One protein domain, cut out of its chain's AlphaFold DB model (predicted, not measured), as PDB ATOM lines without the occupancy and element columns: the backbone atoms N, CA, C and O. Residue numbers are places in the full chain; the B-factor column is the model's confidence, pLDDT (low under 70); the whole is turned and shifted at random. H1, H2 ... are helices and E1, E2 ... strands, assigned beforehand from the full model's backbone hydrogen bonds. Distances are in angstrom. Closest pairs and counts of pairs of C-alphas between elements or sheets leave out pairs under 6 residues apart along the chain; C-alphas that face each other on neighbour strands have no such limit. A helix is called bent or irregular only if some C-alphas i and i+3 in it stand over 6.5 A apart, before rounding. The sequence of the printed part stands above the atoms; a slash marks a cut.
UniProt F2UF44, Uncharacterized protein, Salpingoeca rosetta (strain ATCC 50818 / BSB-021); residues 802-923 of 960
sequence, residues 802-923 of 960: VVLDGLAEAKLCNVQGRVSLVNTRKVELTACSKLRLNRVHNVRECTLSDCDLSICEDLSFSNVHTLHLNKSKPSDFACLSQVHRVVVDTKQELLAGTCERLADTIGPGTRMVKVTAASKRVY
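This is residues 802 to 923 of the 960 residues of an uncharacterized protein of Salpingoeca rosetta (strain ATCC 50818 / BSB-021) (UniProt F2UF44). The chain is wound in stacked turns, a short solenoid with two walls: E2, E4, E6, E8, E9 and E10 make the longer wall, and E1, E3, E5 and E7 make the shorter one. H1 follows E7 along the shorter side, H2 covers E9 and E10, and residues 918 to 923 trail away beyond E10. The printed part has 122 residues, with two named helices and ten named strands in the order E1 to E8, H1, E9, H2, E10. Both sheets are parallel, ordered E2 E4 E6 E8 E9 E10 and E1 E3 E5 E7, and the class is mixed. The whole is compact, with a radius of gyration of the C-alphas of 13.7 A and spans of 38 by 30 by 30 A.

E1, residues 802 to 805, and E3, residues 817 to 822, are parallel neighbours, with N 804 and O 820 at 2.8 A. E2, residues 809 to 813, is the parallel neighbour of E4, residues 826 to 830, with N 810 and O 826 at 2.8 A. E5, residues 835 to 841, is parallel to E3, with N 819 and O 836 at 2.9 A. E6, residues 845 to 849, is parallel to E4, with N 827 and O 845 at 2.8 A. E7, residues 860 to 862, is parallel to E5 at 37 degrees, with N 862 and O 840 at 2.8 A. E8, residues 864 to 870, is parallel to E6, with N 846 and O 866 at 2.8 A. H1, residues 878 to 882, only grazes both sheets; it is irregular, with C-alphas 879 and 882 7.8 A apart. E9, residues 883 to 890, is parallel to E8, with N 887 and O 867 at 2.8 A. E10, residues 912 to 917, is parallel to E9, with N 914 and O 886 at 2.9 A. These N and O pairs are within hydrogen-bond range. H2, residues 892 to 905, is on one face of the twisted six-strand sheet, making two layers, helix over sheet. Its height over the sheet is 9.9 A; it lies over E9 and E10, along the strands. H2 is irregular, with C-alphas 893 and 896 7.4 A apart. H1 and H2 only just touch, with 3 pairs of C-alphas within 8 A, by residue 905 of H2 alone; the closest C-alphas are those of Ala 878 and Thr 905, 5.3 A. E8, H1, E9 and E9, H2, E10 are strand-helix-strand units, parallel neighbour strands with a helix between, each with a right-handed crossover. Of O i to N i+4 pairs, 0 of 1 in H1 and 5 of 10 in H2 are within hydrogen-bond range; H1 has 0 of 2 O i to N i+3 pairs.

E1 begins at C-alpha 802, (160.086, 134.654, 109.562). E3 and E5 are each 16.7 A from first to last C-alpha, E8 is 16.6 A, E9 18.8 A, H2 20.9 A and E10 16.1 A. E10 ends at C-alpha 917, (171.622, 129.601, 78.929).

The C-alphas farthest apart are those of Gly 817 and Tyr 923, 41.0 A. The printed part has no cut, and no link is long. Mean pLDDT of the printed part is 81.6; 26 residues are under 70, among them 854 to 858, 892 to 900 and 917 to 923.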
ATOM      1  N   VAL A 802     159.360 135.894 109.264       88.19
ATOM      2  CA  VAL A 802     160.086 134.654 109.562       88.19
ATOM      3  C   VAL A 802     161.575 134.973 109.622       88.19
ATOM      4  O   VAL A 802     162.172 135.325 108.606       88.19
ATOM      5  N   VAL A 803     162.182 134.845 110.799       91.69
ATOM      6  CA  VAL A 803     163.630 135.010 110.984       91.69
ATOM      7  C   VAL A 803     164.285 133.631 111.029       91.69
ATOM      8  O   VAL A 803     163.892 132.788 111.831       91.69
ATOM      9  N   LEU A 804     165.280 133.405 110.173       91.12
ATOM     10  CA  LEU A 804     166.140 132.225 110.184       91.12
ATOM     11  C   LEU A 804     167.570 132.667 110.505       91.12
ATOM     12  O   LEU A 804     168.185 133.358 109.694       91.12
ATOM     13  N   ASP A 805     168.092 132.268 111.666       93.31
ATOM     14  CA  ASP A 805     169.481 132.515 112.078       93.31
ATOM     15  C   ASP A 805     170.209 131.190 112.367       93.31
ATOM     16  O   ASP A 805     169.589 130.204 112.769       93.31
ATOM     17  N   GLY A 806     171.518 131.146 112.118       89.56
ATOM     18  CA  GLY A 806     172.410 130.036 112.485       89.56
ATOM     19  C   GLY A 806     172.186 128.682 111.789       89.56
ATOM     20  O   GLY A 806     172.877 127.716 112.111       89.56
ATOM     21  N   LEU A 807     171.251 128.568 110.839       87.69
ATOM     22  CA  LEU A 807     170.942 127.287 110.193       87.69
ATOM     23  C   LEU A 807     172.049 126.815 109.228       87.69
ATOM     24  O   LEU A 807     172.571 127.569 108.402       87.69
ATOM     25  N   ALA A 808     172.367 125.518 109.282       87.50
ATOM     26  CA  ALA A 808     173.276 124.886 108.326       87.50
ATOM     27  C   ALA A 808     172.662 124.850 106.914       87.50
ATOM     28  O   ALA A 808     173.276 125.322 105.957       87.50
ATOM     29  N   GLU A 809     171.428 124.358 106.799       94.75
ATOM     30  CA  GLU A 809     170.621 124.437 105.582       94.75
ATOM     31  C   GLU A 809     169.170 124.802 105.927       94.75
ATOM     32  O   GLU A 809     168.629 124.334 106.929       94.75
ATOM     33  N   ALA A 810     168.527 125.609 105.085       94.19
ATOM     34  CA  ALA A 810     167.112 125.941 105.173       94.19
ATOM     35  C   ALA A 810     166.447 125.766 103.805       94.19
ATOM     36  O   ALA A 810     166.893 126.350 102.818       94.19
ATOM     37  N   LYS A 811     165.360 124.991 103.742       96.12
ATOM     38  CA  LYS A 811     164.528 124.855 102.539       96.12
ATOM     39  C   LYS A 811     163.127 125.367 102.829       96.12
ATOM     40  O   LYS A 811     162.473 124.873 103.742       96.12
ATOM     41  N   LEU A 812     162.676 126.352 102.060       94.81
ATOM     42  CA  LEU A 812     161.348 126.943 102.184       94.81
ATOM     43  C   LEU A 812     160.616 126.855 100.844       94.81
ATOM     44  O   LEU A 812     161.164 127.189  99.792       94.81
ATOM     45  N   CYS A 813     159.356 126.437 100.896       93.81
ATOM     46  CA  CYS A 813     158.499 126.275  99.726       93.81
ATOM     47  C   CYS A 813     157.217 127.091  99.928       93.81
ATOM     48  O   CYS A 813     156.638 127.044 101.011       93.81
ATOM     49  N   ASN A 814     156.744 127.795  98.895       90.44
ATOM     50  CA  ASN A 814     155.467 128.531  98.905       90.44
ATOM     51  C   ASN A 814     155.311 129.585 100.030       90.44
ATOM     52  O   ASN A 814     154.190 129.901 100.431       90.44
ATOM     53  N   VAL A 815     156.408 130.149 100.548       91.75
ATOM     54  CA  VAL A 815     156.347 131.176 101.601       91.75
ATOM     55  C   VAL A 815     155.868 132.513 101.028       91.75
ATOM     56  O   VAL A 815     156.300 132.935  99.954       91.75
ATOM     57  N   GLN A 816     154.988 133.182 101.775       89.62
ATOM     58  CA  GLN A 816     154.507 134.542 101.522       89.62
ATOM     59  C   GLN A 816     154.754 135.396 102.774       89.62
ATOM     60  O   GLN A 816     154.543 134.914 103.887       89.62
ATOM     61  N   GLY A 817     155.158 136.660 102.612       90.62
ATOM     62  CA  GLY A 817     155.428 137.575 103.733       90.62
ATOM     63  C   GLY A 817     156.892 138.014 103.836       90.62
ATOM     64  O   GLY A 817     157.630 137.952 102.849       90.62
ATOM     65  N   ARG A 818     157.291 138.507 105.019       90.81
ATOM     66  CA  ARG A 818     158.667 138.958 105.282       90.81
ATOM     67  C   ARG A 818     159.545 137.796 105.742       90.81
ATOM     68  O   ARG A 818     159.131 137.024 106.604       90.81
ATOM     69  N   VAL A 819     160.756 137.690 105.198       93.94
ATOM     70  CA  VAL A 819     161.759 136.704 105.632       93.94
ATOM     71  C   VAL A 819     163.108 137.387 105.849       93.94
ATOM     72  O   VAL A 819     163.594 138.113 104.983       93.94
ATOM     73  N   SER A 820     163.720 137.127 107.000       94.81
ATOM     74  CA  SER A 820     165.064 137.578 107.361       94.81
ATOM     75  C   SER A 820     165.985 136.363 107.485       94.81
ATOM     76  O   SER A 820     165.669 135.417 108.199       94.81
ATOM     77  N   LEU A 821     167.107 136.379 106.766       94.75
ATOM     78  CA  LEU A 821     168.087 135.295 106.679       94.75
ATOM     79  C   LEU A 821     169.419 135.787 107.251       94.75
ATOM     80  O   LEU A 821     170.019 136.723 106.719       94.75
ATOM     81  N   VAL A 822     169.891 135.170 108.327       94.88
ATOM     82  CA  VAL A 822     171.104 135.580 109.039       94.88
ATOM     83  C   VAL A 822     171.985 134.346 109.269       94.88
ATOM     84  O   VAL A 822     171.495 133.260 109.563       94.88
ATOM     85  N   ASN A 823     173.291 134.476 109.021       95.81
ATOM     86  CA  ASN A 823     174.318 133.442 109.247       95.81
ATOM     87  C   ASN A 823     174.009 132.043 108.662       95.81
ATOM     88  O   ASN A 823     174.551 131.039 109.123       95.81
ATOM     89  N   THR A 824     173.138 131.946 107.654       95.31
ATOM     90  CA  THR A 824     172.687 130.659 107.116       95.31
ATOM     91  C   THR A 824     173.669 130.118 106.078       95.31
ATOM     92  O   THR A 824     173.969 130.780 105.082       95.31
ATOM     93  N   ARG A 825     174.170 128.888 106.245       95.12
ATOM     94  CA  ARG A 825     175.161 128.333 105.301       95.12
ATOM     95  C   ARG A 825     174.543 128.028 103.929       95.12
ATOM     96  O   ARG A 825     175.181 128.333 102.920       95.12
ATOM     97  N   LYS A 826     173.325 127.487 103.864       97.00
ATOM     98  CA  LYS A 826     172.603 127.268 102.601       97.00
ATOM     99  C   LYS A 826     171.112 127.565 102.735       97.00
ATOM    100  O   LYS A 826     170.473 127.078 103.657       97.00
ATOM    101  N   VAL A 827     170.549 128.320 101.799       97.00
ATOM    102  CA  VAL A 827     169.112 128.608 101.721       97.00
ATOM    103  C   VAL A 827     168.594 128.222 100.343       97.00
ATOM    104  O   VAL A 827     169.171 128.620  99.338       97.00
ATOM    105  N   GLU A 828     167.494 127.481 100.283       97.25
ATOM    106  CA  GLU A 828     166.772 127.173  99.050       97.25
ATOM    107  C   GLU A 828     165.311 127.614  99.199       97.25
ATOM    108  O   GLU A 828     164.540 127.010  99.945       97.25
ATOM    109  N   LEU A 829     164.938 128.694  98.510       96.19
ATOM    110  CA  LEU A 829     163.569 129.200  98.444       96.19
ATOM    111  C   LEU A 829     162.969 128.771  97.104       96.19
ATOM    112  O   LEU A 829     163.521 129.080  96.045       96.19
ATOM    113  N   THR A 830     161.852 128.047  97.140       95.81
ATOM    114  CA  THR A 830     161.171 127.528  95.943       95.81
ATOM    115  C   THR A 830     159.720 127.999  95.890       95.81
ATOM    116  O   THR A 830     159.030 128.027  96.912       95.81
ATOM    117  N   ALA A 831     159.246 128.390  94.702       93.44
ATOM    118  CA  ALA A 831     157.847 128.762  94.439       93.44
ATOM    119  C   ALA A 831     157.256 129.828  95.400       93.44
ATOM    120  O   ALA A 831     156.048 129.888  95.632       93.44
ATOM    121  N   CYS A 832     158.099 130.678  95.994       93.06
ATOM    122  CA  CYS A 832     157.657 131.706  96.933       93.06
ATOM    123  C   CYS A 832     157.080 132.901  96.158       93.06
ATOM    124  O   CYS A 832     157.753 133.481  95.305       93.06
ATOM    125  N   SER A 833     155.832 133.267  96.450       88.69
ATOM    126  CA  SER A 833     155.112 134.363  95.787       88.69
ATOM    127  C   SER A 833     154.928 135.534  96.746       88.69
ATOM    128  O   SER A 833     154.592 135.330  97.911       88.69
ATOM    129  N   LYS A 834     155.133 136.773  96.272       86.56
ATOM    130  CA  LYS A 834     155.102 137.985  97.121       86.56
ATOM    131  C   LYS A 834     156.066 137.890  98.315       86.56
ATOM    132  O   LYS A 834     155.753 138.326  99.426       86.56
ATOM    133  N   LEU A 835     157.226 137.277  98.091       88.69
ATOM    134  CA  LEU A 835     158.259 137.150  99.107       88.69
ATOM    135  C   LEU A 835     158.983 138.491  99.256       88.69
ATOM    136  O   LEU A 835     159.540 139.003  98.285       88.69
ATOM    137  N   ARG A 836     159.006 139.035 100.475       90.25
ATOM    138  CA  ARG A 836     159.829 140.195 100.837       90.25
ATOM    139  C   ARG A 836     160.985 139.716 101.702       90.25
ATOM    140  O   ARG A 836     160.807 139.480 102.894       90.25
ATOM    141  N   LEU A 837     162.172 139.565 101.123       90.62
ATOM    142  CA  LEU A 837     163.369 139.443 101.953       90.62
ATOM    143  C   LEU A 837     163.595 140.805 102.631       90.62
ATOM    144  O   LEU A 837     163.447 141.836 101.981       90.62
ATOM    145  N   ASN A 838     163.871 140.809 103.932       87.69
ATOM    146  CA  ASN A 838     164.034 142.038 104.717       87.69
ATOM    147  C   ASN A 838     165.524 142.282 105.014       87.69
ATOM    148  O   ASN A 838     166.075 143.334 104.705       87.69
ATOM    149  N   ARG A 839     166.219 141.247 105.497       90.56
ATOM    150  CA  ARG A 839     167.670 141.250 105.726       90.56
ATOM    151  C   ARG A 839     168.267 139.922 105.274       90.56
ATOM    152  O   ARG A 839     167.729 138.876 105.626       90.56
ATOM    153  N   VAL A 840     169.365 139.946 104.516       93.69
ATOM    154  CA  VAL A 840     170.092 138.731 104.101       93.69
ATOM    155  C   VAL A 840     171.575 138.921 104.400       93.69
ATOM    156  O   VAL A 840     172.292 139.542 103.619       93.69
ATOM    157  N   HIS A 841     172.029 138.416 105.549       94.81
ATOM    158  CA  HIS A 841     173.362 138.678 106.099       94.81
ATOM    159  C   HIS A 841     174.150 137.379 106.326       94.81
ATOM    160  O   HIS A 841     173.647 136.458 106.967       94.81
ATOM    161  N   ASN A 842     175.402 137.313 105.859       95.44
ATOM    162  CA  ASN A 842     176.302 136.153 105.998       95.44
ATOM    163  C   ASN A 842     175.739 134.834 105.413       95.44
ATOM    164  O   ASN A 842     175.879 133.774 106.024       95.44
ATOM    165  N   VAL A 843     175.110 134.869 104.229       96.19
ATOM    166  CA  VAL A 843     174.571 133.654 103.581       96.19
ATOM    167  C   VAL A 843     175.553 133.081 102.552       96.19
ATOM    168  O   VAL A 843     175.873 133.722 101.552       96.19
ATOM    169  N   ARG A 844     176.050 131.853 102.754       95.81
ATOM    170  CA  ARG A 844     177.094 131.284 101.870       95.81
ATOM    171  C   ARG A 844     176.546 130.808 100.515       95.81
ATOM    172  O   ARG A 844     177.201 131.009  99.489       95.81
ATOM    173  N   GLU A 845     175.357 130.223 100.479       97.12
ATOM    174  CA  GLU A 845     174.670 129.840  99.241       97.12
ATOM    175  C   GLU A 845     173.168 130.124  99.384       97.12
ATOM    176  O   GLU A 845     172.533 129.636 100.311       97.12
ATOM    177  N   CYS A 846     172.596 130.924  98.487       96.88
ATOM    178  CA  CYS A 846     171.169 131.235  98.448       96.88
ATOM    179  C   CYS A 846     170.624 130.896  97.061       96.88
ATOM    180  O   CYS A 846     171.058 131.483  96.073       96.88
ATOM    181  N   THR A 847     169.664 129.984  96.977       96.69
ATOM    182  CA  THR A 847     169.040 129.536  95.729       96.69
ATOM    183  C   THR A 847     167.582 129.958  95.717       96.69
ATOM    184  O   THR A 847     166.804 129.527  96.561       96.69
ATOM    185  N   LEU A 848     167.218 130.811  94.762       95.88
ATOM    186  CA  LEU A 848     165.866 131.315  94.552       95.88
ATOM    187  C   LEU A 848     165.324 130.692  93.264       95.88
ATOM    188  O   LEU A 848     165.707 131.095  92.158       95.88
ATOM    189  N   SER A 849     164.433 129.715  93.408       95.31
ATOM    190  CA  SER A 849     163.854 128.933  92.312       95.31
ATOM    191  C   SER A 849     162.373 129.262  92.129       95.31
ATOM    192  O   SER A 849     161.591 129.113  93.066       95.31
ATOM    193  N   ASP A 850     161.973 129.687  90.927       93.19
ATOM    194  CA  ASP A 850     160.576 130.021  90.595       93.19
ATOM    195  C   ASP A 850     159.924 131.014  91.603       93.19
ATOM    196  O   ASP A 850     158.739 130.916  91.916       93.19
ATOM    197  N   CYS A 851     160.701 131.962  92.150       90.81
ATOM    198  CA  CYS A 851     160.237 132.947  93.135       90.81
ATOM    199  C   CYS A 851     159.886 134.302  92.494       90.81
ATOM    200  O   CYS A 851     160.636 134.829  91.664       90.81
ATOM    201  N   ASP A 852     158.772 134.885  92.943       84.56
ATOM    202  CA  ASP A 852     158.321 136.236  92.587       84.56
ATOM    203  C   ASP A 852     158.686 137.201  93.723       84.56
ATOM    204  O   ASP A 852     158.095 137.183  94.812       84.56
ATOM    205  N   LEU A 853     159.749 137.970  93.487       78.50
ATOM    206  CA  LEU A 853     160.495 138.710  94.499       78.50
ATOM    207  C   LEU A 853     160.161 140.197  94.403       78.50
ATOM    208  O   LEU A 853     160.791 140.931  93.640       78.50
ATOM    209  N   SER A 854     159.213 140.644  95.231       69.75
ATOM    210  CA  SER A 854     159.050 142.067  95.529       69.75
ATOM    211  C   SER A 854     160.147 142.476  96.510       69.75
ATOM    212  O   SER A 854     160.040 142.231  97.715       69.75
ATOM    213  N   ILE A 855     161.219 143.049  95.981       60.06
ATOM    214  CA  ILE A 855     162.345 143.539  96.776       60.06
ATOM    215  C   ILE A 855     161.903 144.792  97.542       60.06
ATOM    216  O   ILE A 855     161.238 145.663  96.987       60.06
ATOM    217  N   CYS A 856     162.169 144.817  98.850       52.66
ATOM    218  CA  CYS A 856     161.852 145.954  99.713       52.66
ATOM    219  C   CYS A 856     162.967 146.999  99.579       52.66
ATOM    220  O   CYS A 856     164.122 146.615  99.418       52.66
ATOM    221  N   GLU A 857     162.651 148.289  99.689       57.78
ATOM    222  CA  GLU A 857     163.643 149.372  99.547       57.78
ATOM    223  C   GLU A 857     164.770 149.289 100.606       57.78
ATOM    224  O   GLU A 857     165.896 149.712 100.355       57.78
ATOM    225  N   ASP A 858     164.501 148.638 101.745       60.66
ATOM    226  CA  ASP A 858     165.451 148.385 102.842       60.66
ATOM    227  C   ASP A 858     166.304 147.104 102.685       60.66
ATOM    228  O   ASP A 858     167.111 146.772 103.563       60.66
ATOM    229  N   LEU A 859     166.110 146.326 101.611       71.75
ATOM    230  CA  LEU A 859     166.650 144.967 101.492       71.75
ATOM    231  C   LEU A 859     168.174 144.983 101.308       71.75
ATOM    232  O   LEU A 859     168.713 145.113 100.213       71.75
ATOM    233  N   SER A 860     168.898 144.748 102.398       76.00
ATOM    234  CA  SER A 860     170.355 144.622 102.373       76.00
ATOM    235  C   SER A 860     170.791 143.161 102.216       76.00
ATOM    236  O   SER A 860     170.775 142.374 103.169       76.00
ATOM    237  N   PHE A 861     171.248 142.798 101.011       87.00
ATOM    238  CA  PHE A 861     172.168 141.670 100.865       87.00
ATOM    239  C   PHE A 861     173.532 142.097 101.406       87.00
ATOM    240  O   PHE A 861     174.080 143.117 100.995       87.00
ATOM    241  N   SER A 862     174.076 141.317 102.332       88.31
ATOM    242  CA  SER A 862     175.352 141.589 102.992       88.31
ATOM    243  C   SER A 862     176.114 140.284 103.209       88.31
ATOM    244  O   SER A 862     175.584 139.313 103.747       88.31
ATOM    245  N   ASN A 863     177.359 140.228 102.731       91.00
ATOM    246  CA  ASN A 863     178.198 139.022 102.753       91.00
ATOM    247  C   ASN A 863     177.516 137.762 102.174       91.00
ATOM    248  O   ASN A 863     177.651 136.670 102.729       91.00
ATOM    249  N   VAL A 864     176.790 137.886 101.054       94.81
ATOM    250  CA  VAL A 864     176.238 136.707 100.365       94.81
ATOM    251  C   VAL A 864     177.267 136.159  99.387       94.81
ATOM    252  O   VAL A 864     177.626 136.823  98.414       94.81
ATOM    253  N   HIS A 865     177.769 134.948  99.627       95.56
ATOM    254  CA  HIS A 865     178.861 134.411  98.811       95.56
ATOM    255  C   HIS A 865     178.370 133.916  97.442       95.56
ATOM    256  O   HIS A 865     179.008 134.205  96.430       95.56
ATOM    257  N   THR A 866     177.246 133.197  97.374       96.25
ATOM    258  CA  THR A 866     176.685 132.728  96.094       96.25
ATOM    259  C   THR A 866     175.169 132.878  96.061       96.25
ATOM    260  O   THR A 866     174.487 132.323  96.916       96.25
ATOM    261  N   LEU A 867     174.639 133.581  95.060       96.25
ATOM    262  CA  LEU A 867     173.205 133.709  94.790       96.25
ATOM    263  C   LEU A 867     172.859 133.010  93.470       96.25
ATOM    264  O   LEU A 867     173.304 133.443  92.408       96.25
ATOM    265  N   HIS A 868     172.066 131.945  93.530       95.88
ATOM    266  CA  HIS A 868     171.518 131.245  92.372       95.88
ATOM    267  C   HIS A 868     170.092 131.738  92.092       95.88
ATOM    268  O   HIS A 868     169.209 131.604  92.937       95.88
ATOM    269  N   LEU A 869     169.852 132.281  90.900       95.06
ATOM    270  CA  LEU A 869     168.535 132.696  90.417       95.06
ATOM    271  C   LEU A 869     168.086 131.725  89.321       95.06
ATOM    272  O   LEU A 869     168.552 131.812  88.185       95.06
ATOM    273  N   ASN A 870     167.197 130.790  89.661       93.50
ATOM    274  CA  ASN A 870     166.657 129.791  88.739       93.50
ATOM    275  C   ASN A 870     165.213 130.168  88.377       93.50
ATOM    276  O   ASN A 870     164.306 130.020  89.194       93.50
ATOM    277  N   LYS A 871     165.009 130.737  87.181       88.19
ATOM    278  CA  LYS A 871     163.727 131.302  86.678       88.19
ATOM    279  C   LYS A 871     163.046 132.389  87.543       88.19
ATOM    280  O   LYS A 871     162.012 132.913  87.129       88.19
ATOM    281  N   SER A 872     163.589 132.738  88.707       84.94
ATOM    282  CA  SER A 872     163.061 133.795  89.578       84.94
ATOM    283  C   SER A 872     163.175 135.172  88.926       84.94
ATOM    284  O   SER A 872     164.156 135.456  88.236       84.94
ATOM    285  N   LYS A 873     162.189 136.039  89.174       79.50
ATOM    286  CA  LYS A 873     162.133 137.408  88.638       79.50
ATOM    287  C   LYS A 873     162.265 138.425  89.781       79.50
ATOM    288  O   LYS A 873     161.251 138.800  90.362       79.50
ATOM    289  N   PRO A 874     163.484 138.860  90.143       76.81
ATOM    290  CA  PRO A 874     163.654 140.020  91.014       76.81
ATOM    291  C   PRO A 874     163.138 141.288  90.320       76.81
ATOM    292  O   PRO A 874     163.439 141.532  89.150       76.81
ATOM    293  N   SER A 875     162.332 142.072  91.039       71.56
ATOM    294  CA  SER A 875     161.767 143.333  90.541       71.56
ATOM    295  C   SER A 875     162.776 144.488  90.524       71.56
ATOM    296  O   SER A 875     162.640 145.404  89.719       71.56
ATOM    297  N   ASP A 876     163.785 144.422  91.392       68.00
ATOM    298  CA  ASP A 876     164.884 145.379  91.537       68.00
ATOM    299  C   ASP A 876     166.207 144.603  91.714       68.00
ATOM    300  O   ASP A 876     166.217 143.448  92.135       68.00
ATOM    301  N   PHE A 877     167.333 145.212  91.369       71.00
ATOM    302  CA  PHE A 877     168.669 144.636  91.501       71.00
ATOM    303  C   PHE A 877     169.654 145.539  92.268       71.00
ATOM    304  O   PHE A 877     170.755 145.081  92.578       71.00
ATOM    305  N   ALA A 878     169.278 146.774  92.639       68.44
ATOM    306  CA  ALA A 878     170.151 147.731  93.341       68.44
ATOM    307  C   ALA A 878     170.769 147.166  94.641       68.44
ATOM    308  O   ALA A 878     171.882 147.513  95.043       68.44
ATOM    309  N   CYS A 879     170.068 146.221  95.263       70.25
ATOM    310  CA  CYS A 879     170.449 145.560  96.504       70.25
ATOM    311  C   CYS A 879     171.619 144.557  96.365       70.25
ATOM    312  O   CYS A 879     172.174 144.132  97.377       70.25
ATOM    313  N   LEU A 880     172.026 144.150  95.150       79.31
ATOM    314  CA  LEU A 880     173.013 143.069  94.943       79.31
ATOM    315  C   LEU A 880     174.488 143.458  95.176       79.31
ATOM    316  O   LEU A 880     175.369 142.606  95.046       79.31
ATOM    317  N   SER A 881     174.782 144.707  95.541       76.06
ATOM    318  CA  SER A 881     176.148 145.263  95.607       76.06
ATOM    319  C   SER A 881     177.150 144.516  96.511       76.06
ATOM    320  O   SER A 881     178.359 144.679  96.328       76.06
ATOM    321  N   GLN A 882     176.680 143.681  97.449       85.44
ATOM    322  CA  GLN A 882     177.511 142.863  98.351       85.44
ATOM    323  C   GLN A 882     177.367 141.342  98.121       85.44
ATOM    324  O   GLN A 882     177.729 140.542  98.989       85.44
ATOM    325  N   VAL A 883     176.842 140.920  96.964       92.19
ATOM    326  CA  VAL A 883     176.818 139.509  96.553       92.19
ATOM    327  C   VAL A 883     178.093 139.187  95.774       92.19
ATOM    328  O   VAL A 883     178.346 139.782  94.730       92.19
ATOM    329  N   HIS A 884     178.902 138.240  96.252       92.31
ATOM    330  CA  HIS A 884     180.219 137.924  95.670       92.31
ATOM    331  C   HIS A 884     180.116 137.205  94.317       92.31
ATOM    332  O   HIS A 884     180.821 137.568  93.369       92.31
ATOM    333  N   ARG A 885     179.205 136.230  94.207       94.56
ATOM    334  CA  ARG A 885     178.927 135.480  92.978       94.56
ATOM    335  C   ARG A 885     177.428 135.383  92.703       94.56
ATOM    336  O   ARG A 885     176.685 134.867  93.531       94.56
ATOM    337  N   VAL A 886     177.001 135.780  91.507       94.75
ATOM    338  CA  VAL A 886     175.622 135.584  91.025       94.75
ATOM    339  C   VAL A 886     175.624 134.542  89.908       94.75
ATOM    340  O   VAL A 886     176.423 134.620  88.973       94.75
ATOM    341  N   VAL A 887     174.743 133.549  90.005       94.81
ATOM    342  CA  VAL A 887     174.528 132.515  88.989       94.81
ATOM    343  C   VAL A 887     173.085 132.610  88.512       94.81
ATOM    344  O   VAL A 887     172.166 132.369  89.286       94.81
ATOM    345  N   VAL A 888     172.881 132.970  87.247       93.44
ATOM    346  CA  VAL A 888     171.543 133.119  86.658       93.44
ATOM    347  C   VAL A 888     171.305 131.968  85.692       93.44
ATOM    348  O   VAL A 888     172.009 131.865  84.687       93.44
ATOM    349  N   ASP A 889     170.314 131.132  85.991       86.50
ATOM    350  CA  ASP A 889     169.899 130.008  85.152       86.50
ATOM    351  C   ASP A 889     168.475 130.274  84.643       86.50
ATOM    352  O   ASP A 889     167.491 130.264  85.390       86.50
ATOM    353  N   THR A 890     168.372 130.636  83.362       77.75
ATOM    354  CA  THR A 890     167.126 131.124  82.749       77.75
ATOM    355  C   THR A 890     166.942 130.573  81.339       77.75
ATOM    356  O   THR A 890     167.898 130.321  80.603       77.75
ATOM    357  N   LYS A 891     165.678 130.379  80.940       76.31
ATOM    358  CA  LYS A 891     165.327 130.031  79.555       76.31
ATOM    359  C   LYS A 891     165.602 131.220  78.626       76.31
ATOM    360  O   LYS A 891     165.417 132.366  79.030       76.31
ATOM    361  N   GLN A 892     165.992 130.928  77.380       51.88
ATOM    362  CA  GLN A 892     166.537 131.899  76.413       51.88
ATOM    363  C   GLN A 892     165.716 133.188  76.239       51.88
ATOM    364  O   GLN A 892     166.301 134.262  76.139       51.88
ATOM    365  N   GLU A 893     164.387 133.109  76.277       51.69
ATOM    366  CA  GLU A 893     163.480 134.249  76.049       51.69
ATOM    367  C   GLU A 893     163.527 135.332  77.145       51.69
ATOM    368  O   GLU A 893     163.124 136.465  76.902       51.69
ATOM    369  N   LEU A 894     164.041 135.022  78.342       55.78
ATOM    370  CA  LEU A 894     164.166 135.983  79.450       55.78
ATOM    371  C   LEU A 894     165.571 136.592  79.583       55.78
ATOM    372  O   LEU A 894     165.753 137.503  80.393       55.78
ATOM    373  N   LEU A 895     166.565 136.123  78.818       58.88
ATOM    374  CA  LEU A 895     167.962 136.510  79.041       58.88
ATOM    375  C   LEU A 895     168.245 137.990  78.745       58.88
ATOM    376  O   LEU A 895     168.878 138.639  79.569       58.88
ATOM    377  N   ALA A 896     167.786 138.537  77.614       59.19
ATOM    378  CA  ALA A 896     168.184 139.882  77.172       59.19
ATOM    379  C   ALA A 896     167.829 140.972  78.207       59.19
ATOM    380  O   ALA A 896     168.717 141.585  78.802       59.19
ATOM    381  N   GLY A 897     166.537 141.128  78.513       67.56
ATOM    382  CA  GLY A 897     166.045 142.136  79.460       67.56
ATOM    383  C   GLY A 897     166.339 141.848  80.941       67.56
ATOM    384  O   GLY A 897     166.002 142.677  81.788       67.56
ATOM    385  N   THR A 898     166.924 140.692  81.272       64.19
ATOM    386  CA  THR A 898     167.422 140.388  82.628       64.19
ATOM    387  C   THR A 898     168.912 140.712  82.732       64.19
ATOM    388  O   THR A 898     169.331 141.348  83.693       64.19
ATOM    389  N   CYS A 899     169.707 140.348  81.722       67.50
ATOM    390  CA  CYS A 899     171.139 140.639  81.667       67.50
ATOM    391  C   CYS A 899     171.444 142.139  81.567       67.50
ATOM    392  O   CYS A 899     172.405 142.580  82.189       67.50
ATOM    393  N   GLU A 900     170.649 142.922  80.828       69.00
ATOM    394  CA  GLU A 900     170.860 144.374  80.710       69.00
ATOM    395  C   GLU A 900     170.634 145.082  82.058       69.00
ATOM    396  O   GLU A 900     171.540 145.733  82.573       69.00
ATOM    397  N   ARG A 901     169.496 144.824  82.723       70.00
ATOM    398  CA  ARG A 901     169.209 145.361  84.069       70.00
ATOM    399  C   ARG A 901     170.204 144.900  85.134       70.00
ATOM    400  O   ARG A 901     170.543 145.680  86.021       70.00
ATOM    401  N   LEU A 902     170.700 143.665  85.040       73.31
ATOM    402  CA  LEU A 902     171.760 143.170  85.920       73.31
ATOM    403  C   LEU A 902     173.087 143.913  85.665       73.31
ATOM    404  O   LEU A 902     173.769 144.288  86.612       73.31
ATOM    405  N   ALA A 903     173.448 144.176  84.404       68.88
ATOM    406  CA  ALA A 903     174.679 144.888  84.047       68.88
ATOM    407  C   ALA A 903     174.718 146.341  84.556       68.88
ATOM    408  O   ALA A 903     175.804 146.853  84.830       68.88
ATOM    409  N   ASP A 904     173.561 146.986  84.715       69.88
ATOM    410  CA  ASP A 904     173.458 148.353  85.239       69.88
ATOM    411  C   ASP A 904     173.465 148.458  86.771       69.88
ATOM    412  O   ASP A 904     173.666 149.547  87.303       69.88
ATOM    413  N   THR A 905     173.288 147.344  87.487       67.50
ATOM    414  CA  THR A 905     173.069 147.324  88.949       67.50
ATOM    415  C   THR A 905     174.128 146.558  89.746       67.50
ATOM    416  O   THR A 905     174.141 146.624  90.976       67.50
ATOM    417  N   ILE A 906     175.053 145.861  89.080       72.00
ATOM    418  CA  ILE A 906     176.187 145.199  89.737       72.00
ATOM    419  C   ILE A 906     177.114 146.241  90.389       72.00
ATOM    420  O   ILE A 906     177.800 147.006  89.712       72.00
ATOM    421  N   GLY A 907     177.164 146.226  91.722       70.56
ATOM    422  CA  GLY A 907     178.109 147.023  92.507       70.56
ATOM    423  C   GLY A 907     179.528 146.426  92.547       70.56
ATOM    424  O   GLY A 907     179.717 145.240  92.270       70.56
ATOM    425  N   PRO A 908     180.540 147.211  92.970       74.19
ATOM    426  CA  PRO A 908     181.957 146.819  92.935       74.19
ATOM    427  C   PRO A 908     182.346 145.640  93.847       74.19
ATOM    428  O   PRO A 908     183.471 145.149  93.768       74.19
ATOM    429  N   GLY A 909     181.445 145.159  94.712       71.75
ATOM    430  CA  GLY A 909     181.669 143.966  95.535       71.75
ATOM    431  C   GLY A 909     181.496 142.633  94.790       71.75
ATOM    432  O   GLY A 909     182.048 141.615  95.222       71.75
ATOM    433  N   THR A 910     180.765 142.609  93.670       79.25
ATOM    434  CA  THR A 910     180.470 141.374  92.931       79.25
ATOM    435  C   THR A 910     181.634 140.970  92.034       79.25
ATOM    436  O   THR A 910     181.962 141.640  91.058       79.25
ATOM    437  N   ARG A 911     182.252 139.821  92.324       81.31
ATOM    438  CA  ARG A 911     183.450 139.349  91.610       81.31
ATOM    439  C   ARG A 911     183.146 138.490  90.389       81.31
ATOM    440  O   ARG A 911     184.006 138.342  89.522       81.31
ATOM    441  N   MET A 912     181.973 137.859  90.335       84.00
ATOM    442  CA  MET A 912     181.631 136.936  89.254       84.00
ATOM    443  C   MET A 912     180.125 136.864  89.013       84.00
ATOM    444  O   MET A 912     179.369 136.434  89.879       84.00
ATOM    445  N   VAL A 913     179.710 137.160  87.784       86.75
ATOM    446  CA  VAL A 913     178.376 136.819  87.286       86.75
ATOM    447  C   VAL A 913     178.523 135.710  86.253       86.75
ATOM    448  O   VAL A 913     179.226 135.873  85.256       86.75
ATOM    449  N   LYS A 914     177.882 134.563  86.497       88.06
ATOM    450  CA  LYS A 914     177.806 133.450  85.545       88.06
ATOM    451  C   LYS A 914     176.360 133.295  85.094       88.06
ATOM    452  O   LYS A 914     175.523 132.827  85.857       88.06
ATOM    453  N   VAL A 915     176.086 133.644  83.845       84.31
ATOM    454  CA  VAL A 915     174.790 133.372  83.217       84.31
ATOM    455  C   VAL A 915     174.897 132.057  82.450       84.31
ATOM    456  O   VAL A 915     175.792 131.901  81.619       84.31
ATOM    457  N   THR A 916     174.016 131.101  82.737       75.38
ATOM    458  CA  THR A 916     173.879 129.862  81.965       75.38
ATOM    459  C   THR A 916     172.581 129.901  81.171       75.38
ATOM    460  O   THR A 916     171.489 129.931  81.726       75.38
ATOM    461  N   ALA A 917     172.714 129.906  79.844       67.81
ATOM    462  CA  ALA A 917     171.622 129.601  78.929       67.81
ATOM    463  C   ALA A 917     171.736 128.130  78.509       67.81
ATOM    464  O   ALA A 917     172.838 127.621  78.302       67.81
ATOM    465  N   ALA A 918     170.603 127.441  78.375       44.28
ATOM    466  CA  ALA A 918     170.571 126.005  78.113       44.28
ATOM    467  C   ALA A 918     170.921 125.632  76.653       44.28
ATOM    468  O   ALA A 918     170.055 125.231  75.877       44.28
ATOM    469  N   SER A 919     172.207 125.680  76.290       34.28
ATOM    470  CA  SER A 919     172.770 124.929  75.158       34.28
ATOM    471  C   SER A 919     174.104 124.267  75.555       34.28
ATOM    472  O   SER A 919     174.858 124.764  76.392       34.28
ATOM    473  N   LYS A 920     174.362 123.050  75.055       36.28
ATOM    474  CA  LYS A 920     175.413 122.161  75.590       36.28
ATOM    475  C   LYS A 920     176.828 122.534  75.118       36.28
ATOM    476  O   LYS A 920     177.134 122.302  73.953       36.28
ATOM    477  N   ARG A 921     177.735 122.846  76.058       28.28
ATOM    478  CA  ARG A 921     178.968 122.061  76.363       28.28
ATOM    479  C   ARG A 921     179.803 122.711  77.481       28.28
ATOM    480  O   ARG A 921     179.741 123.914  77.696       28.28
ATOM    481  N   VAL A 922     180.572 121.888  78.197       31.80
ATOM    482  CA  VAL A 922     181.440 122.276  79.327       31.80
ATOM    483  C   VAL A 922     182.904 122.259  78.887       31.80
ATOM    484  O   VAL A 922     183.301 121.312  78.214       31.80
ATOM    485  N   TYR A 923     183.692 123.251  79.312       22.77
ATOM    486  CA  TYR A 923     185.160 123.196  79.371       22.77
ATOM    487  C   TYR A 923     185.689 124.136  80.473       22.77
ATOM    488  O   TYR A 923     185.210 125.262  80.605       22.77
TER     489      TYR A 923